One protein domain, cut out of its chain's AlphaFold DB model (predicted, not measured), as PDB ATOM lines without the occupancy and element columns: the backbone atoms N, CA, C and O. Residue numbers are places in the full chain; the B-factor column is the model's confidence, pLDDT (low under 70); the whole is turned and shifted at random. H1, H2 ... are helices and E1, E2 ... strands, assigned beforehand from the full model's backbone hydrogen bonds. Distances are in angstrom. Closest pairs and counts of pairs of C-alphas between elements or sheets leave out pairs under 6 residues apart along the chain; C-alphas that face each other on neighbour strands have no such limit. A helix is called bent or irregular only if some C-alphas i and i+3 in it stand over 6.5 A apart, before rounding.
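Overview. This is residues 2 to 33, 88 to 105 and 149 to 212 of the 212 residues of an uncharacterized protein of Pseudomonas fluorescens (UniProt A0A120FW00). A small three-stranded sheet of E1, E2 and E5 has H2 over E1 on one face, while H1 lies on the opposite face at one end of the domain. H3 and H4 lie at the other end of the long axis, off the sheet, and the two-stranded ribbon of E3 and E4 sits to one side between these ends. The printed part has 114 residues with four named helices and five named strands, in the order E1 H1 H2 E2 E3 H3 H4 E4 E5; the class is mixed, helices and strands. The larger sheet has the order E1 - E2 - E5, and both sheets are antiparallel. The whole is compact, with a radius of gyration of the C-alphas of 13.9 A and spans of 40 by 27 by 24 A.

Arrangement. E2, residues 149 to 152, is the inner strand of the larger sheet. Its antiparallel neighbour E1, residues 12 to 17, stands at 150 degrees between directions, with N 14 and O 150 within hydrogen-bond range at 2.9 A. On the other side of E2, E5, residues 207 to 211, is antiparallel at 161 degrees, with N 151 and O 208 2.8 A apart. H2, residues 93 to 100, is on the sheet over E1, at a height over the sheet of 6.8 A, and runs along the strands, at 20 degrees to E1 on the local plane; the closest C-alphas of H2 and E1, those of Ala 100 and Gly 15, are 4.0 A apart. H1, residues 18 to 27, is on the opposite face over E5, at a height of 10.3 A from a local plane fitted to only 6 C-alphas; its closest C-alpha to E5 is Thr 18, 7.6 A from that of Glu 211. H4, residues 184 to 190, only just touches H2, with 3 pairs of C-alphas within 8 A, the closest those of Asp 188 and Arg 93 at 6.6 A, at a steep tilt of 47 degrees, the same way. H3, residues 169 to 181, forms a helical hairpin with H4; they only just touch, with 3 pairs, through residues 178 to 179 of H3 alone, the closest C-alphas being those of Arg 179 and Ile 187 at 6.3 A, at a steep tilt of 41 degrees, opposite ways. E3, residues 160 to 162, and E4, residues 196 to 198, are antiparallel neighbours at 140 degrees, with N 197 and O 161 2.9 A apart. Residues 88 to 89 pair with residues 196 to 197 of E4, antiparallel. Every O i to N i+4 pair is within hydrogen-bond range in H2 and H3, against 4 of 6 in H1 and 1 of 3 in H4, where 3 of 4 O i to N i+3 pairs are within range.

Along the chain. E1 begins at C-alpha 12, (194.659, 212.728, 238.288), and measures 16.6 A. H3 measures 18.7 A and ends at C-alpha 181, (202.649, 221.389, 221.392). H1 measures 14.8 A and is irregular, with C-alphas 19 and 22 7.7 A apart; H4 is irregular too, but only just, with C-alphas 185 and 188 6.9 A apart. E5 measures 13.2 A and ends at C-alpha 211, (203.337, 211.378, 252.024).

Size, cuts and confidence. The two C-alphas farthest apart, those of Lys 26 and Lys 181, are 41.2 A apart. Residues 34 to 87 and 106 to 148 are not printed; the gaps between C-alphas across these cuts are 13.4 A and 9.9 A. Of the links that are printed whole, none is long. The mean pLDDT of the printed part is 94.5, and no printed residue is under 70.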
ATOM      1  N   ILE A   2     191.321 209.891 226.376       97.06
ATOM      2  CA  ILE A   2     190.474 208.774 226.817       97.06
ATOM      3  C   ILE A   2     190.888 207.514 226.031       97.06
ATOM      4  O   ILE A   2     191.234 207.645 224.853       97.06
ATOM      5  N   ASP A   3     190.930 206.344 226.671       96.44
ATOM      6  CA  ASP A   3     191.196 205.052 226.021       96.44
ATOM      7  C   ASP A   3     189.929 204.416 225.408       96.44
ATOM      8  O   ASP A   3     188.838 204.985 225.460       96.44
ATOM      9  N   GLN A   4     190.075 203.237 224.794       96.38
ATOM     10  CA  GLN A   4     188.965 202.517 224.149       96.38
ATOM     11  C   GLN A   4     187.881 202.069 225.142       96.38
ATOM     12  O   GLN A   4     186.725 201.919 224.754       96.38
ATOM     13  N   ASP A   5     188.241 201.904 226.415       96.69
ATOM     14  CA  ASP A   5     187.332 201.505 227.484       96.69
ATOM     15  C   ASP A   5     186.666 202.719 228.159       96.69
ATOM     16  O   ASP A   5     185.828 202.554 229.051       96.69
ATOM     17  N   GLY A   6     187.009 203.949 227.771       96.94
ATOM     18  CA  GLY A   6     186.438 205.173 228.331       96.94
ATOM     19  C   GLY A   6     187.128 205.687 229.601       96.94
ATOM     20  O   GLY A   6     186.532 206.495 230.318       96.94
ATOM     21  N   TYR A   7     188.342 205.229 229.919       96.75
ATOM     22  CA  TYR A   7     189.142 205.753 231.033       96.75
ATOM     23  C   TYR A   7     190.071 206.881 230.587       96.75
ATOM     24  O   TYR A   7     190.528 206.907 229.444       96.75
ATOM     25  N   LEU A   8     190.392 207.805 231.497       96.69
ATOM     26  CA  LEU A   8     191.465 208.770 231.256       96.69
ATOM     27  C   LEU A   8     192.809 208.053 231.058       96.69
ATOM     28  O   LEU A   8     193.156 207.132 231.789       96.69
ATOM     29  N   THR A   9     193.594 208.513 230.082       95.75
ATOM     30  CA  THR A   9     194.921 207.955 229.744       95.75
ATOM     31  C   THR A   9     196.064 208.599 230.535       95.75
ATOM     32  O   THR A   9     197.214 208.581 230.092       95.75
ATOM     33  N   PHE A  10     195.747 209.307 231.612       94.69
ATOM     34  CA  PHE A  10     196.688 210.033 232.457       94.69
ATOM     35  C   PHE A  10     196.142 210.048 233.890       94.69
ATOM     36  O   PHE A  10     194.921 210.032 234.063       94.69
ATOM     37  N   PRO A  11     197.022 210.059 234.903       96.06
ATOM     38  CA  PRO A  11     196.596 210.125 236.292       96.06
ATOM     39  C   PRO A  11     196.015 211.497 236.633       96.06
ATOM     40  O   PRO A  11     196.412 212.517 236.067       96.06
ATOM     41  N   ILE A  12     195.123 211.512 237.616       97.38
ATOM     42  CA  ILE A  12     194.659 212.728 238.288       97.38
ATOM     43  C   ILE A  12     194.900 212.597 239.788       97.38
ATOM     44  O   ILE A  12     195.088 211.497 240.313       97.38
ATOM     45  N   TYR A  13     194.935 213.728 240.477       98.00
ATOM     46  CA  TYR A  13     195.518 213.819 241.806       98.00
ATOM     47  C   TYR A  13     194.596 214.527 242.788       98.00
ATOM     48  O   TYR A  13     193.923 215.492 242.438       98.00
ATOM     49  N   HIS A  14     194.625 214.111 244.047       97.62
ATOM     50  CA  HIS A  14     193.978 214.819 245.143       97.62
ATOM     51  C   HIS A  14     195.013 215.150 246.216       97.62
ATOM     52  O   HIS A  14     195.685 214.261 246.738       97.62
ATOM     53  N   GLY A  15     195.157 216.438 246.519       97.44
ATOM     54  CA  GLY A  15     196.002 216.910 247.607       97.44
ATOM     55  C   GLY A  15     195.219 216.953 248.904       97.44
ATOM     56  O   GLY A  15     194.188 217.615 248.968       97.44
ATOM     57  N   THR A  16     195.707 216.269 249.932       97.12
ATOM     58  CA  THR A  16     195.106 216.291 251.265       97.12
ATOM     59  C   THR A  16     196.170 216.084 252.345       97.12
ATOM     60  O   THR A  16     197.342 216.368 252.114       97.12
ATOM     61  N   SER A  17     195.801 215.634 253.544       97.12
ATOM     62  CA  SER A  17     196.757 215.268 254.584       97.12
ATOM     63  C   SER A  17     196.475 213.903 255.194       97.12
ATOM     64  O   SER A  17     195.384 213.339 255.071       97.12
ATOM     65  N   THR A  18     197.473 213.382 255.902       97.31
ATOM     66  CA  THR A  18     197.395 212.111 256.630       97.31
ATOM     67  C   THR A  18     196.277 212.061 257.674       97.31
ATOM     68  O   THR A  18     195.887 210.966 258.072       97.31
ATOM     69  N   LEU A  19     195.690 213.203 258.061       96.44
ATOM     70  CA  LEU A  19     194.518 213.272 258.946       96.44
ATOM     71  C   LEU A  19     193.324 212.456 258.434       96.44
ATOM     72  O   LEU A  19     192.542 211.955 259.238       96.44
ATOM     73  N   TYR A  20     193.181 212.337 257.112       95.38
ATOM     74  CA  TYR A  20     192.032 211.687 256.475       95.38
ATOM     75  C   TYR A  20     192.352 210.290 255.945       95.38
ATOM     76  O   TYR A  20     191.456 209.619 255.432       95.38
ATOM     77  N   ARG A  21     193.608 209.838 256.065       95.94
ATOM     78  CA  ARG A  21     194.086 208.592 255.457       95.94
ATOM     79  C   ARG A  21     193.255 207.386 255.886       95.94
ATOM     80  O   ARG A  21     192.694 206.729 255.021       95.94
ATOM     81  N   ASP A  22     193.098 207.163 257.189       95.00
ATOM     82  CA  ASP A  22     192.362 206.005 257.716       95.00
ATOM     83  C   ASP A  22     190.910 205.968 257.214       95.00
ATOM     84  O   ASP A  22     190.377 204.910 256.876       95.00
ATOM     85  N   SER A  23     190.259 207.135 257.132       94.69
ATOM     86  CA  SER A  23     188.893 207.234 256.609       94.69
ATOM     87  C   SER A  23     188.843 206.890 255.123       94.69
ATOM     88  O   SER A  23     187.939 206.175 254.695       94.69
ATOM     89  N   ILE A  24     189.800 207.387 254.339       96.56
ATOM     90  CA  ILE A  24     189.865 207.151 252.895       96.56
ATOM     91  C   ILE A  24     190.228 205.689 252.601       96.56
ATOM     92  O   ILE A  24     189.621 205.088 251.725       96.56
ATOM     93  N   GLU A  25     191.153 205.084 253.347       96.56
ATOM     94  CA  GLU A  25     191.503 203.664 253.206       96.56
ATOM     95  C   GLU A  25     190.323 202.747 253.555       96.56
ATOM     96  O   GLU A  25     190.144 201.700 252.936       96.56
ATOM     97  N   LYS A  26     189.491 203.144 254.523       96.50
ATOM     98  CA  LYS A  26     188.339 202.350 254.961       96.50
ATOM     99  C   LYS A  26     187.104 202.511 254.076       96.50
ATOM    100  O   LYS A  26     186.357 201.550 253.908       96.50
ATOM    101  N   HIS A  27     186.841 203.720 253.589       95.94
ATOM    102  CA  HIS A  27     185.570 204.063 252.948       95.94
ATOM    103  C   HIS A  27     185.708 204.488 251.484       95.94
ATOM    104  O   HIS A  27     184.705 204.512 250.784       95.94
ATOM    105  N   GLY A  28     186.915 204.806 251.020       95.81
ATOM    106  CA  GLY A  28     187.160 205.415 249.718       95.81
ATOM    107  C   GLY A  28     187.193 206.945 249.772       95.81
ATOM    108  O   GLY A  28     186.720 207.592 250.714       95.81
ATOM    109  N   LEU A  29     187.779 207.551 248.739       95.44
ATOM    110  CA  LEU A  29     187.884 209.002 248.607       95.44
ATOM    111  C   LEU A  29     186.550 209.569 248.104       95.44
ATOM    112  O   LEU A  29     186.037 209.143 247.072       95.44
ATOM    113  N   GLY A  30     185.993 210.536 248.836       91.69
ATOM    114  CA  GLY A  30     184.675 211.120 248.551       91.69
ATOM    115  C   GLY A  30     183.487 210.381 249.185       91.69
ATOM    116  O   GLY A  30     182.365 210.861 249.076       91.69
ATOM    117  N   ALA A  31     183.715 209.259 249.880       90.50
ATOM    118  CA  ALA A  31     182.647 208.447 250.478       90.50
ATOM    119  C   ALA A  31     181.995 209.065 251.714       90.50
ATOM    120  O   ALA A  31     180.784 208.972 251.905       90.50
ATOM    121  N   LEU A  32     182.810 209.668 252.580       87.00
ATOM    122  CA  LEU A  32     182.363 210.222 253.848       87.00
ATOM    123  C   LEU A  32     182.713 211.702 253.912       87.00
ATOM    124  O   LEU A  32     183.878 212.087 253.809       87.00
ATOM    125  N   ARG A  33     181.692 212.524 254.149       84.38
ATOM    126  CA  ARG A  33     181.855 213.910 254.570       84.38
ATOM    127  C   ARG A  33     181.379 214.020 256.008       84.38
ATOM    128  O   ARG A  33     180.185 213.936 256.271       84.38
ATOM    129  N   TYR A  88     187.193 217.151 244.393       94.25
ATOM    130  CA  TYR A  88     187.961 217.799 243.334       94.25
ATOM    131  C   TYR A  88     189.277 217.062 243.091       94.25
ATOM    132  O   TYR A  88     189.981 216.690 244.036       94.25
ATOM    133  N   LEU A  89     189.595 216.859 241.816       96.25
ATOM    134  CA  LEU A  89     190.757 216.118 241.340       96.25
ATOM    135  C   LEU A  89     191.532 216.995 240.352       96.25
ATOM    136  O   LEU A  89     190.986 217.469 239.360       96.25
ATOM    137  N   SER A  90     192.810 217.215 240.620       96.75
ATOM    138  CA  SER A  90     193.700 218.010 239.781       96.75
ATOM    139  C   SER A  90     194.302 217.168 238.664       96.75
ATOM    140  O   SER A  90     194.772 216.054 238.896       96.75
ATOM    141  N   SER A  91     194.366 217.723 237.457       96.12
ATOM    142  CA  SER A  91     195.179 217.176 236.364       96.12
ATOM    143  C   SER A  91     196.677 217.434 236.528       96.12
ATOM    144  O   SER A  91     197.476 216.778 235.868       96.12
ATOM    145  N   SER A  92     197.057 218.396 237.371       96.25
ATOM    146  CA  SER A  92     198.446 218.755 237.658       96.25
ATOM    147  C   SER A  92     198.881 218.168 238.995       96.25
ATOM    148  O   SER A  92     198.253 218.419 240.035       96.25
ATOM    149  N   ARG A  93     199.973 217.400 238.978       96.19
ATOM    150  CA  ARG A  93     200.537 216.820 240.199       96.19
ATOM    151  C   ARG A  93     201.049 217.920 241.117       96.19
ATOM    152  O   ARG A  93     200.745 217.909 242.308       96.19
ATOM    153  N   GLN A  94     201.759 218.896 240.552       95.25
ATOM    154  CA  GLN A  94     202.268 220.053 241.284       95.25
ATOM    155  C   GLN A  94     201.148 220.830 241.993       95.25
ATOM    156  O   GLN A  94     201.281 221.153 243.174       95.25
ATOM    157  N   THR A  95     200.027 221.095 241.314       95.31
ATOM    158  CA  THR A  95     198.876 221.778 241.929       95.31
ATOM    159  C   THR A  95     198.304 220.979 243.099       95.31
ATOM    160  O   THR A  95     198.084 221.535 244.173       95.31
ATOM    161  N   ALA A  96     198.129 219.663 242.948       96.94
ATOM    162  CA  ALA A  96     197.642 218.826 244.044       96.94
ATOM    163  C   ALA A  96     198.620 218.789 245.230       96.94
ATOM    164  O   ALA A  96     198.190 218.853 246.379       96.94
ATOM    165  N   GLN A  97     199.932 218.765 244.985       96.44
ATOM    166  CA  GLN A  97     200.927 218.884 246.056       96.44
ATOM    167  C   GLN A  97     200.834 220.231 246.784       96.44
ATOM    168  O   GLN A  97     201.007 220.280 248.000       96.44
ATOM    169  N   MET A  98     200.535 221.321 246.072       94.69
ATOM    170  CA  MET A  98     200.292 222.623 246.698       94.69
ATOM    171  C   MET A  98     199.022 222.616 247.554       94.69
ATOM    172  O   MET A  98     199.061 223.112 248.676       94.69
ATOM    173  N   TYR A  99     197.935 221.997 247.087       94.56
ATOM    174  CA  TYR A  99     196.710 221.837 247.881       94.56
ATOM    175  C   TYR A  99     196.929 220.984 249.141       94.56
ATOM    176  O   TYR A  99     196.408 221.307 250.205       94.56
ATOM    177  N   ALA A 100     197.771 219.948 249.069       96.81
ATOM    178  CA  ALA A 100     198.117 219.110 250.220       96.81
ATOM    179  C   ALA A 100     198.810 219.883 251.362       96.81
ATOM    180  O   ALA A 100     198.818 219.430 252.505       96.81
ATOM    181  N   ARG A 101     199.392 221.056 251.070       95.31
ATOM    182  CA  ARG A 101     200.099 221.894 252.054       95.31
ATOM    183  C   ARG A 101     199.175 222.737 252.927       95.31
ATOM    184  O   ARG A 101     199.671 223.392 253.842       95.31
ATOM    185  N   SER A 102     197.862 222.742 252.686       94.00
ATOM    186  CA  SER A 102     196.934 223.381 253.618       94.00
ATOM    187  C   SER A 102     197.102 222.763 255.021       94.00
ATOM    188  O   SER A 102     197.155 221.535 255.128       94.00
ATOM    189  N   PRO A 103     197.173 223.566 256.105       95.56
ATOM    190  CA  PRO A 103     197.508 223.095 257.455       95.56
ATOM    191  C   PRO A 103     196.773 221.829 257.911       95.56
ATOM    192  O   PRO A 103     197.344 220.977 258.593       95.56
ATOM    193  N   LYS A 104     195.507 221.684 257.513       96.19
ATOM    194  CA  LYS A 104     194.644 220.555 257.868       96.19
ATOM    195  C   LYS A 104     194.176 219.752 256.654       96.19
ATOM    196  O   LYS A 104     193.111 219.153 256.723       96.19
ATOM    197  N   GLY A 105     194.927 219.749 255.545       93.00
ATOM    198  CA  GLY A 105     194.695 218.895 254.364       93.00
ATOM    199  C   GLY A 105     193.370 219.113 253.622       93.00
ATOM    200  O   GLY A 105     193.049 218.393 252.684       93.00
ATOM    201  N   LEU A 149     199.559 213.186 249.015       98.44
ATOM    202  CA  LEU A 149     199.057 213.137 247.662       98.44
ATOM    203  C   LEU A 149     198.383 211.790 247.422       98.44
ATOM    204  O   LEU A 149     198.941 210.734 247.718       98.44
ATOM    205  N   ILE A 150     197.189 211.836 246.846       98.50
ATOM    206  CA  ILE A 150     196.477 210.656 246.369       98.50
ATOM    207  C   ILE A 150     196.504 210.683 244.847       98.50
ATOM    208  O   ILE A 150     196.094 211.668 244.235       98.50
ATOM    209  N   THR A 151     196.988 209.606 244.238       98.44
ATOM    210  CA  THR A 151     196.996 209.422 242.782       98.44
ATOM    211  C   THR A 151     195.892 208.456 242.373       98.44
ATOM    212  O   THR A 151     195.780 207.367 242.938       98.44
ATOM    213  N   VAL A 152     195.114 208.849 241.366       97.56
ATOM    214  CA  VAL A 152     194.041 208.060 240.754       97.56
ATOM    215  C   VAL A 152     194.463 207.738 239.322       97.56
ATOM    216  O   VAL A 152     194.495 208.616 238.459       97.56
ATOM    217  N   ASN A 153     194.825 206.480 239.071       92.31
ATOM    218  CA  ASN A 153     195.385 206.058 237.778       92.31
ATOM    219  C   ASN A 153     194.323 205.621 236.762       92.31
ATOM    220  O   ASN A 153     194.584 205.612 235.561       92.31
ATOM    221  N   ARG A 154     193.135 205.231 237.232       90.50
ATOM    222  CA  ARG A 154     192.019 204.800 236.388       90.50
ATOM    223  C   ARG A 154     190.742 205.445 236.878       90.50
ATOM    224  O   ARG A 154     190.269 205.141 237.960       90.50
ATOM    225  N   ILE A 155     190.167 206.286 236.034       94.75
ATOM    226  CA  ILE A 155     188.850 206.868 236.258       94.75
ATOM    227  C   ILE A 155     188.106 206.976 234.933       94.75
ATOM    228  O   ILE A 155     188.703 207.279 233.895       94.75
ATOM    229  N   LYS A 156     186.805 206.684 234.955       95.56
ATOM    230  CA  LYS A 156     185.945 206.823 233.781       95.56
ATOM    231  C   LYS A 156     185.742 208.300 233.467       95.56
ATOM    232  O   LYS A 156     185.261 209.048 234.310       95.56
ATOM    233  N   ALA A 157     186.038 208.695 232.234       96.25
ATOM    234  CA  ALA A 157     185.877 210.071 231.773       96.25
ATOM    235  C   ALA A 157     184.437 210.589 231.961       96.25
ATOM    236  O   ALA A 157     184.242 211.704 232.421       96.25
ATOM    237  N   HIS A 158     183.424 209.756 231.698       95.06
ATOM    238  CA  HIS A 158     182.014 210.146 231.840       95.06
ATOM    239  C   HIS A 158     181.557 210.371 233.292       95.06
ATOM    240  O   HIS A 158     180.462 210.882 233.503       95.06
ATOM    241  N   ALA A 159     182.352 209.963 234.287       94.81
ATOM    242  CA  ALA A 159     182.050 210.201 235.698       94.81
ATOM    243  C   ALA A 159     182.586 211.558 236.196       94.81
ATOM    244  O   ALA A 159     182.382 211.919 237.355       94.81
ATOM    245  N   LEU A 160     183.292 212.291 235.332       96.56
ATOM    246  CA  LEU A 160     183.901 213.575 235.640       96.56
ATOM    247  C   LEU A 160     183.145 214.722 234.977       96.56
ATOM    248  O   LEU A 160     182.679 214.620 233.842       96.56
ATOM    249  N   THR A 161     183.118 215.848 235.675       96.56
ATOM    250  CA  THR A 161     182.805 217.166 235.116       96.56
ATOM    251  C   THR A 161     184.018 218.074 235.285       96.56
ATOM    252  O   THR A 161     184.947 217.760 236.034       96.56
ATOM    253  N   THR A 162     184.026 219.233 234.633       94.81
ATOM    254  CA  THR A 162     184.955 220.301 235.028       94.81
ATOM    255  C   THR A 162     184.643 220.751 236.458       94.81
ATOM    256  O   THR A 162     183.561 220.470 236.987       94.81
ATOM    257  N   GLU A 163     185.558 221.483 237.098       90.06
ATOM    258  CA  GLU A 163     185.324 222.045 238.441       90.06
ATOM    259  C   GLU A 163     184.107 222.987 238.518       90.06
ATOM    260  O   GLU A 163     183.543 223.209 239.591       90.06
ATOM    261  N   HIS A 164     183.665 223.513 237.371       87.94
ATOM    262  CA  HIS A 164     182.481 224.360 237.257       87.94
ATOM    263  C   HIS A 164     181.191 223.578 236.960       87.94
ATOM    264  O   HIS A 164     180.124 224.186 236.942       87.94
ATOM    265  N   GLY A 165     181.273 222.254 236.779       90.06
ATOM    266  CA  GLY A 165     180.128 221.380 236.509       90.06
ATOM    267  C   GLY A 165     179.806 221.178 235.025       90.06
ATOM    268  O   GLY A 165     178.753 220.632 234.707       90.06
ATOM    269  N   ASN A 166     180.689 221.596 234.114       94.12
ATOM    270  CA  ASN A 166     180.484 221.417 232.674       94.12
ATOM    271  C   ASN A 166     180.965 220.029 232.205       94.12
ATOM    272  O   ASN A 166     181.795 219.408 232.880       94.12
ATOM    273  N   PRO A 167     180.514 219.547 231.032       96.69
ATOM    274  CA  PRO A 167     181.135 218.409 230.357       96.69
ATOM    275  C   PRO A 167     182.639 218.626 230.137       96.69
ATOM    276  O   PRO A 167     183.094 219.749 229.924       96.69
ATOM    277  N   ILE A 168     183.421 217.547 230.176       97.19
ATOM    278  CA  ILE A 168     184.890 217.628 230.119       97.19
ATOM    279  C   ILE A 168     185.464 217.646 228.697       97.19
ATOM    280  O   ILE A 168     186.676 217.785 228.550       97.19
ATOM    281  N   ASP A 169     184.645 217.478 227.657       97.25
ATOM    282  CA  ASP A 169     185.117 217.258 226.282       97.25
ATOM    283  C   ASP A 169     186.002 218.402 225.767       97.25
ATOM    284  O   ASP A 169     187.100 218.159 225.258       97.25
ATOM    285  N   GLU A 170     185.565 219.649 225.958       96.62
ATOM    286  CA  GLU A 170     186.317 220.845 225.555       96.62
ATOM    287  C   GLU A 170     187.632 220.964 226.334       96.62
ATOM    288  O   GLU A 170     188.702 221.107 225.741       96.62
ATOM    289  N   GLN A 171     187.578 220.788 227.658       97.00
ATOM    290  CA  GLN A 171     188.756 220.789 228.527       97.00
ATOM    291  C   GLN A 171     189.768 219.712 228.109       97.00
ATOM    292  O   GLN A 171     190.964 219.987 228.011       97.00
ATOM    293  N   LEU A 172     189.316 218.494 227.800       97.06
ATOM    294  CA  LEU A 172     190.193 217.423 227.329       97.06
ATOM    295  C   LEU A 172     190.787 217.716 225.947       97.06
ATOM    296  O   LEU A 172     191.940 217.349 225.699       97.06
ATOM    297  N   ALA A 173     190.034 218.360 225.052       96.62
ATOM    298  CA  ALA A 173     190.534 218.781 223.747       96.62
ATOM    299  C   ALA A 173     191.641 219.841 223.885       96.62
ATOM    300  O   ALA A 173     192.696 219.705 223.260       96.62
ATOM    301  N   GLU A 174     191.456 220.835 224.757       95.31
ATOM    302  CA  GLU A 174     192.484 221.831 225.081       95.31
ATOM    303  C   GLU A 174     193.733 221.184 225.686       95.31
ATOM    304  O   GLU A 174     194.850 221.411 225.220       95.31
ATOM    305  N   MET A 175     193.549 220.322 226.691       95.81
ATOM    306  CA  MET A 175     194.650 219.611 227.342       95.81
ATOM    307  C   MET A 175     195.435 218.751 226.345       95.81
ATOM    308  O   MET A 175     196.667 218.707 226.409       95.81
ATOM    309  N   LYS A 176     194.745 218.095 225.401       96.00
ATOM    310  CA  LYS A 176     195.375 217.337 224.311       96.00
ATOM    311  C   LYS A 176     196.212 218.248 223.414       96.00
ATOM    312  O   LYS A 176     197.372 217.937 223.164       96.00
ATOM    313  N   ALA A 177     195.646 219.370 222.973       95.25
ATOM    314  CA  ALA A 177     196.335 220.317 222.102       95.25
ATOM    315  C   ALA A 177     197.588 220.916 222.765       95.25
ATOM    316  O   ALA A 177     198.602 221.098 222.095       95.25
ATOM    317  N   ILE A 178     197.534 221.186 224.074       94.38
ATOM    318  CA  ILE A 178     198.694 221.607 224.873       94.38
ATOM    319  C   ILE A 178     199.749 220.497 224.884       94.38
ATOM    320  O   ILE A 178     200.895 220.729 224.516       94.38
ATOM    321  N   ARG A 179     199.362 219.265 225.237       92.88
ATOM    322  CA  ARG A 179     200.282 218.119 225.307       92.88
ATOM    323  C   ARG A 179     201.014 217.848 223.989       92.88
ATOM    324  O   ARG A 179     202.154 217.407 224.019       92.88
ATOM    325  N   GLU A 180     200.373 218.089 222.851       93.44
ATOM    326  CA  GLU A 180     200.970 217.894 221.521       93.44
ATOM    327  C   GLU A 180     201.951 219.010 221.119       93.44
ATOM    328  O   GLU A 180     202.785 218.798 220.240       93.44
ATOM    329  N   LYS A 181     201.864 220.191 221.744       92.88
ATOM    330  CA  LYS A 181     202.649 221.389 221.392       92.88
ATOM    331  C   LYS A 181     203.711 221.764 222.424       92.88
ATOM    332  O   LYS A 181     204.501 222.672 222.176       92.88
ATOM    333  N   THR A 182     203.712 221.107 223.575       91.62
ATOM    334  CA  THR A 182     204.492 221.506 224.745       91.62
ATOM    335  C   THR A 182     205.437 220.390 225.177       91.62
ATOM    336  O   THR A 182     205.099 219.210 225.117       91.62
ATOM    337  N   GLU A 183     206.626 220.763 225.652       89.50
ATOM    338  CA  GLU A 183     207.568 219.814 226.244       89.50
ATOM    339  C   GLU A 183     206.979 219.138 227.488       89.50
ATOM    340  O   GLU A 183     206.349 219.786 228.325       89.50
ATOM    341  N   THR A 184     207.230 217.838 227.651       85.25
ATOM    342  CA  THR A 184     206.619 217.014 228.709       85.25
ATOM    343  C   THR A 184     206.748 217.618 230.108       85.25
ATOM    344  O   THR A 184     205.805 217.558 230.892       85.25
ATOM    345  N   HIS A 185     207.892 218.233 230.415       85.44
ATOM    346  CA  HIS A 185     208.173 218.802 231.732       85.44
ATOM    347  C   HIS A 185     207.353 220.067 232.055       85.44
ATOM    348  O   HIS A 185     207.272 220.454 233.216       85.44
ATOM    349  N   LEU A 186     206.731 220.700 231.053       89.69
ATOM    350  CA  LEU A 186     205.899 221.895 231.218       89.69
ATOM    351  C   LEU A 186     204.398 221.579 231.265       89.69
ATOM    352  O   LEU A 186     203.613 222.449 231.637       89.69
ATOM    353  N   ILE A 187     203.980 220.358 230.913       90.19
ATOM    354  CA  ILE A 187     202.559 219.962 230.881       90.19
ATOM    355  C   ILE A 187     201.883 220.239 232.226       90.19
ATOM    356  O   ILE A 187     200.794 220.810 232.266       90.19
ATOM    357  N   ASP A 188     202.564 219.898 233.320       88.06
ATOM    358  CA  ASP A 188     202.046 220.056 234.678       88.06
ATOM    359  C   ASP A 188     201.748 221.523 235.026       88.06
ATOM    360  O   ASP A 188     200.833 221.778 235.805       88.06
ATOM    361  N   VAL A 189     202.464 222.478 234.414       89.62
ATOM    362  CA  VAL A 189     202.252 223.927 234.574       89.62
ATOM    363  C   VAL A 189     201.027 224.396 233.792       89.62
ATOM    364  O   VAL A 189     200.201 225.147 234.306       89.62
ATOM    365  N   PHE A 190     200.858 223.928 232.557       91.88
ATOM    366  CA  PHE A 190     199.709 224.322 231.741       91.88
ATOM    367  C   PHE A 190     198.393 223.691 232.206       91.88
ATOM    368  O   PHE A 190     197.319 224.221 231.933       91.88
ATOM    369  N   TRP A 191     198.458 222.562 232.911       93.62
ATOM    370  CA  TRP A 191     197.284 221.852 233.418       93.62
ATOM    371  C   TRP A 191     196.886 222.259 234.848       93.62
ATOM    372  O   TRP A 191     195.983 221.650 235.415       93.62
ATOM    373  N   GLN A 192     197.517 223.281 235.443       91.44
ATOM    374  CA  GLN A 192     197.270 223.690 236.839       91.44
ATOM    375  C   GLN A 192     195.840 224.175 237.119       91.44
ATOM    376  O   GLN A 192     195.401 224.108 238.261       91.44
ATOM    377  N   GLN A 193     195.127 224.654 236.096       87.00
ATOM    378  CA  GLN A 193     193.753 225.172 236.184       87.00
ATOM    379  C   GLN A 193     192.769 224.323 235.365       87.00
ATOM    380  O   GLN A 193     191.850 224.844 234.736       87.00
ATOM    381  N   ARG A 194     193.025 223.016 235.252       93.12
ATOM    382  CA  ARG A 194     192.168 222.066 234.520       93.12
ATOM    383  C   ARG A 194     191.677 220.963 235.455       93.12
ATOM    384  O   ARG A 194     191.715 219.777 235.140       93.12
ATOM    385  N   ASN A 195     191.222 221.386 236.632       94.38
ATOM    386  CA  ASN A 195     190.679 220.497 237.646       94.38
ATOM    387  C   ASN A 195     189.359 219.869 237.185       94.38
ATOM    388  O   ASN A 195     188.613 220.412 236.360       94.38
ATOM    389  N   PHE A 196     189.061 218.716 237.764       95.94
ATOM    390  CA  PHE A 196     187.824 217.984 237.577       95.94
ATOM    391  C   PHE A 196     187.056 217.910 238.892       95.94
ATOM    392  O   PHE A 196     187.646 217.876 239.974       95.94
ATOM    393  N   ALA A 197     185.737 217.831 238.788       95.19
ATOM    394  CA  ALA A 197     184.878 217.409 239.878       95.19
ATOM    395  C   ALA A 197     184.404 215.973 239.624       95.19
ATOM    396  O   ALA A 197     184.145 215.575 238.485       95.19
ATOM    397  N   PHE A 198     184.298 215.201 240.698       94.19
ATOM    398  CA  PHE A 198     183.810 213.830 240.683       94.19
ATOM    399  C   PHE A 198     182.650 213.688 241.665       94.19
ATOM    400  O   PHE A 198     182.741 214.109 242.820       94.19
ATOM    401  N   THR A 199     181.561 213.080 241.195       87.62
ATOM    402  CA  THR A 199     180.402 212.756 242.031       87.62
ATOM    403  C   THR A 199     180.393 211.258 242.280       87.62
ATOM    404  O   THR A 199     180.023 210.482 241.403       87.62
ATOM    405  N   GLY A 200     180.815 210.850 243.472       90.25
ATOM    406  CA  GLY A 200     180.840 209.449 243.864       90.25
ATOM    407  C   GLY A 200     181.956 209.148 244.850       90.25
ATOM    408  O   GLY A 200     182.496 210.035 245.510       90.25
ATOM    409  N   THR A 201     182.306 207.872 244.920       94.56
ATOM    410  CA  THR A 201     183.408 207.362 245.730       94.56
ATOM    411  C   THR A 201     184.443 206.725 244.820       94.56
ATOM    412  O   THR A 201     184.086 205.957 243.930       94.56
ATOM    413  N   LEU A 202     185.710 207.076 245.028       95.00
ATOM    414  CA  LEU A 202     186.829 206.335 244.459       95.00
ATOM    415  C   LEU A 202     187.261 205.288 245.471       95.00
ATOM    416  O   LEU A 202     187.599 205.618 246.614       95.00
ATOM    417  N   GLU A 203     187.212 204.035 245.050       94.56
ATOM    418  CA  GLU A 203     187.414 202.908 245.946       94.56
ATOM    419  C   GLU A 203     188.881 202.819 246.391       94.56
ATOM    420  O   GLU A 203     189.774 203.106 245.591       94.56
ATOM    421  N   PRO A 204     189.175 202.368 247.625       93.50
ATOM    422  CA  PRO A 204     190.542 202.331 248.152       93.50
ATOM    423  C   PRO A 204     191.557 201.628 247.237       93.50
ATOM    424  O   PRO A 204     192.688 202.091 247.109       93.50
ATOM    425  N   GLN A 205     191.158 200.550 246.548       92.75
ATOM    426  CA  GLN A 205     192.022 199.818 245.611       92.75
ATOM    427  C   GLN A 205     192.429 200.610 244.354       92.75
ATOM    428  O   GLN A 205     193.348 200.199 243.647       92.75
ATOM    429  N   GLU A 206     191.756 201.720 244.053       91.19
ATOM    430  CA  GLU A 206     192.053 202.590 242.907       91.19
ATOM    431  C   GLU A 206     193.012 203.736 243.275       91.19
ATOM    432  O   GLU A 206     193.446 204.494 242.400       91.19
ATOM    433  N   LEU A 207     193.348 203.860 244.563       96.81
ATOM    434  CA  LEU A 207     194.095 204.974 245.131       96.81
ATOM    435  C   LEU A 207     195.537 204.577 245.446       96.81
ATOM    436  O   LEU A 207     195.819 203.513 245.992       96.81
ATOM    437  N   THR A 208     196.472 205.471 245.141       97.88
ATOM    438  CA  THR A 208     197.868 205.367 245.590       97.88
ATOM    439  C   THR A 208     198.194 206.550 246.488       97.88
ATOM    440  O   THR A 208     198.029 207.693 246.068       97.88
ATOM    441  N   PHE A 209     198.654 206.276 247.709       97.56
ATOM    442  CA  PHE A 209     198.953 207.287 248.725       97.56
ATOM    443  C   PHE A 209     200.454 207.570 248.796       97.56
ATOM    444  O   PHE A 209     201.264 206.647 248.845       97.56
ATOM    445  N   GLU A 210     200.811 208.847 248.863       97.50
ATOM    446  CA  GLU A 210     202.186 209.326 248.980       97.50
ATOM    447  C   GLU A 210     202.247 210.464 250.007       97.50
ATOM    448  O   GLU A 210     201.587 211.486 249.840       97.50
ATOM    449  N   GLU A 211     203.017 210.293 251.082       96.06
ATOM    450  CA  GLU A 211     203.337 211.378 252.024       96.06
ATOM    451  C   GLU A 211     204.444 212.255 251.411       96.06
ATOM    452  O   GLU A 211     205.405 211.710 250.863       96.06
ATOM    453  N   LEU A 212     204.281 213.585 251.453       92.69
ATOM    454  CA  LEU A 212     205.159 214.559 250.780       92.69
ATOM    455  C   LEU A 212     206.194 215.201 251.712       92.69
ATOM    456  O   LEU A 212     205.868 215.424 252.900       92.69
TER     457      LEU A 212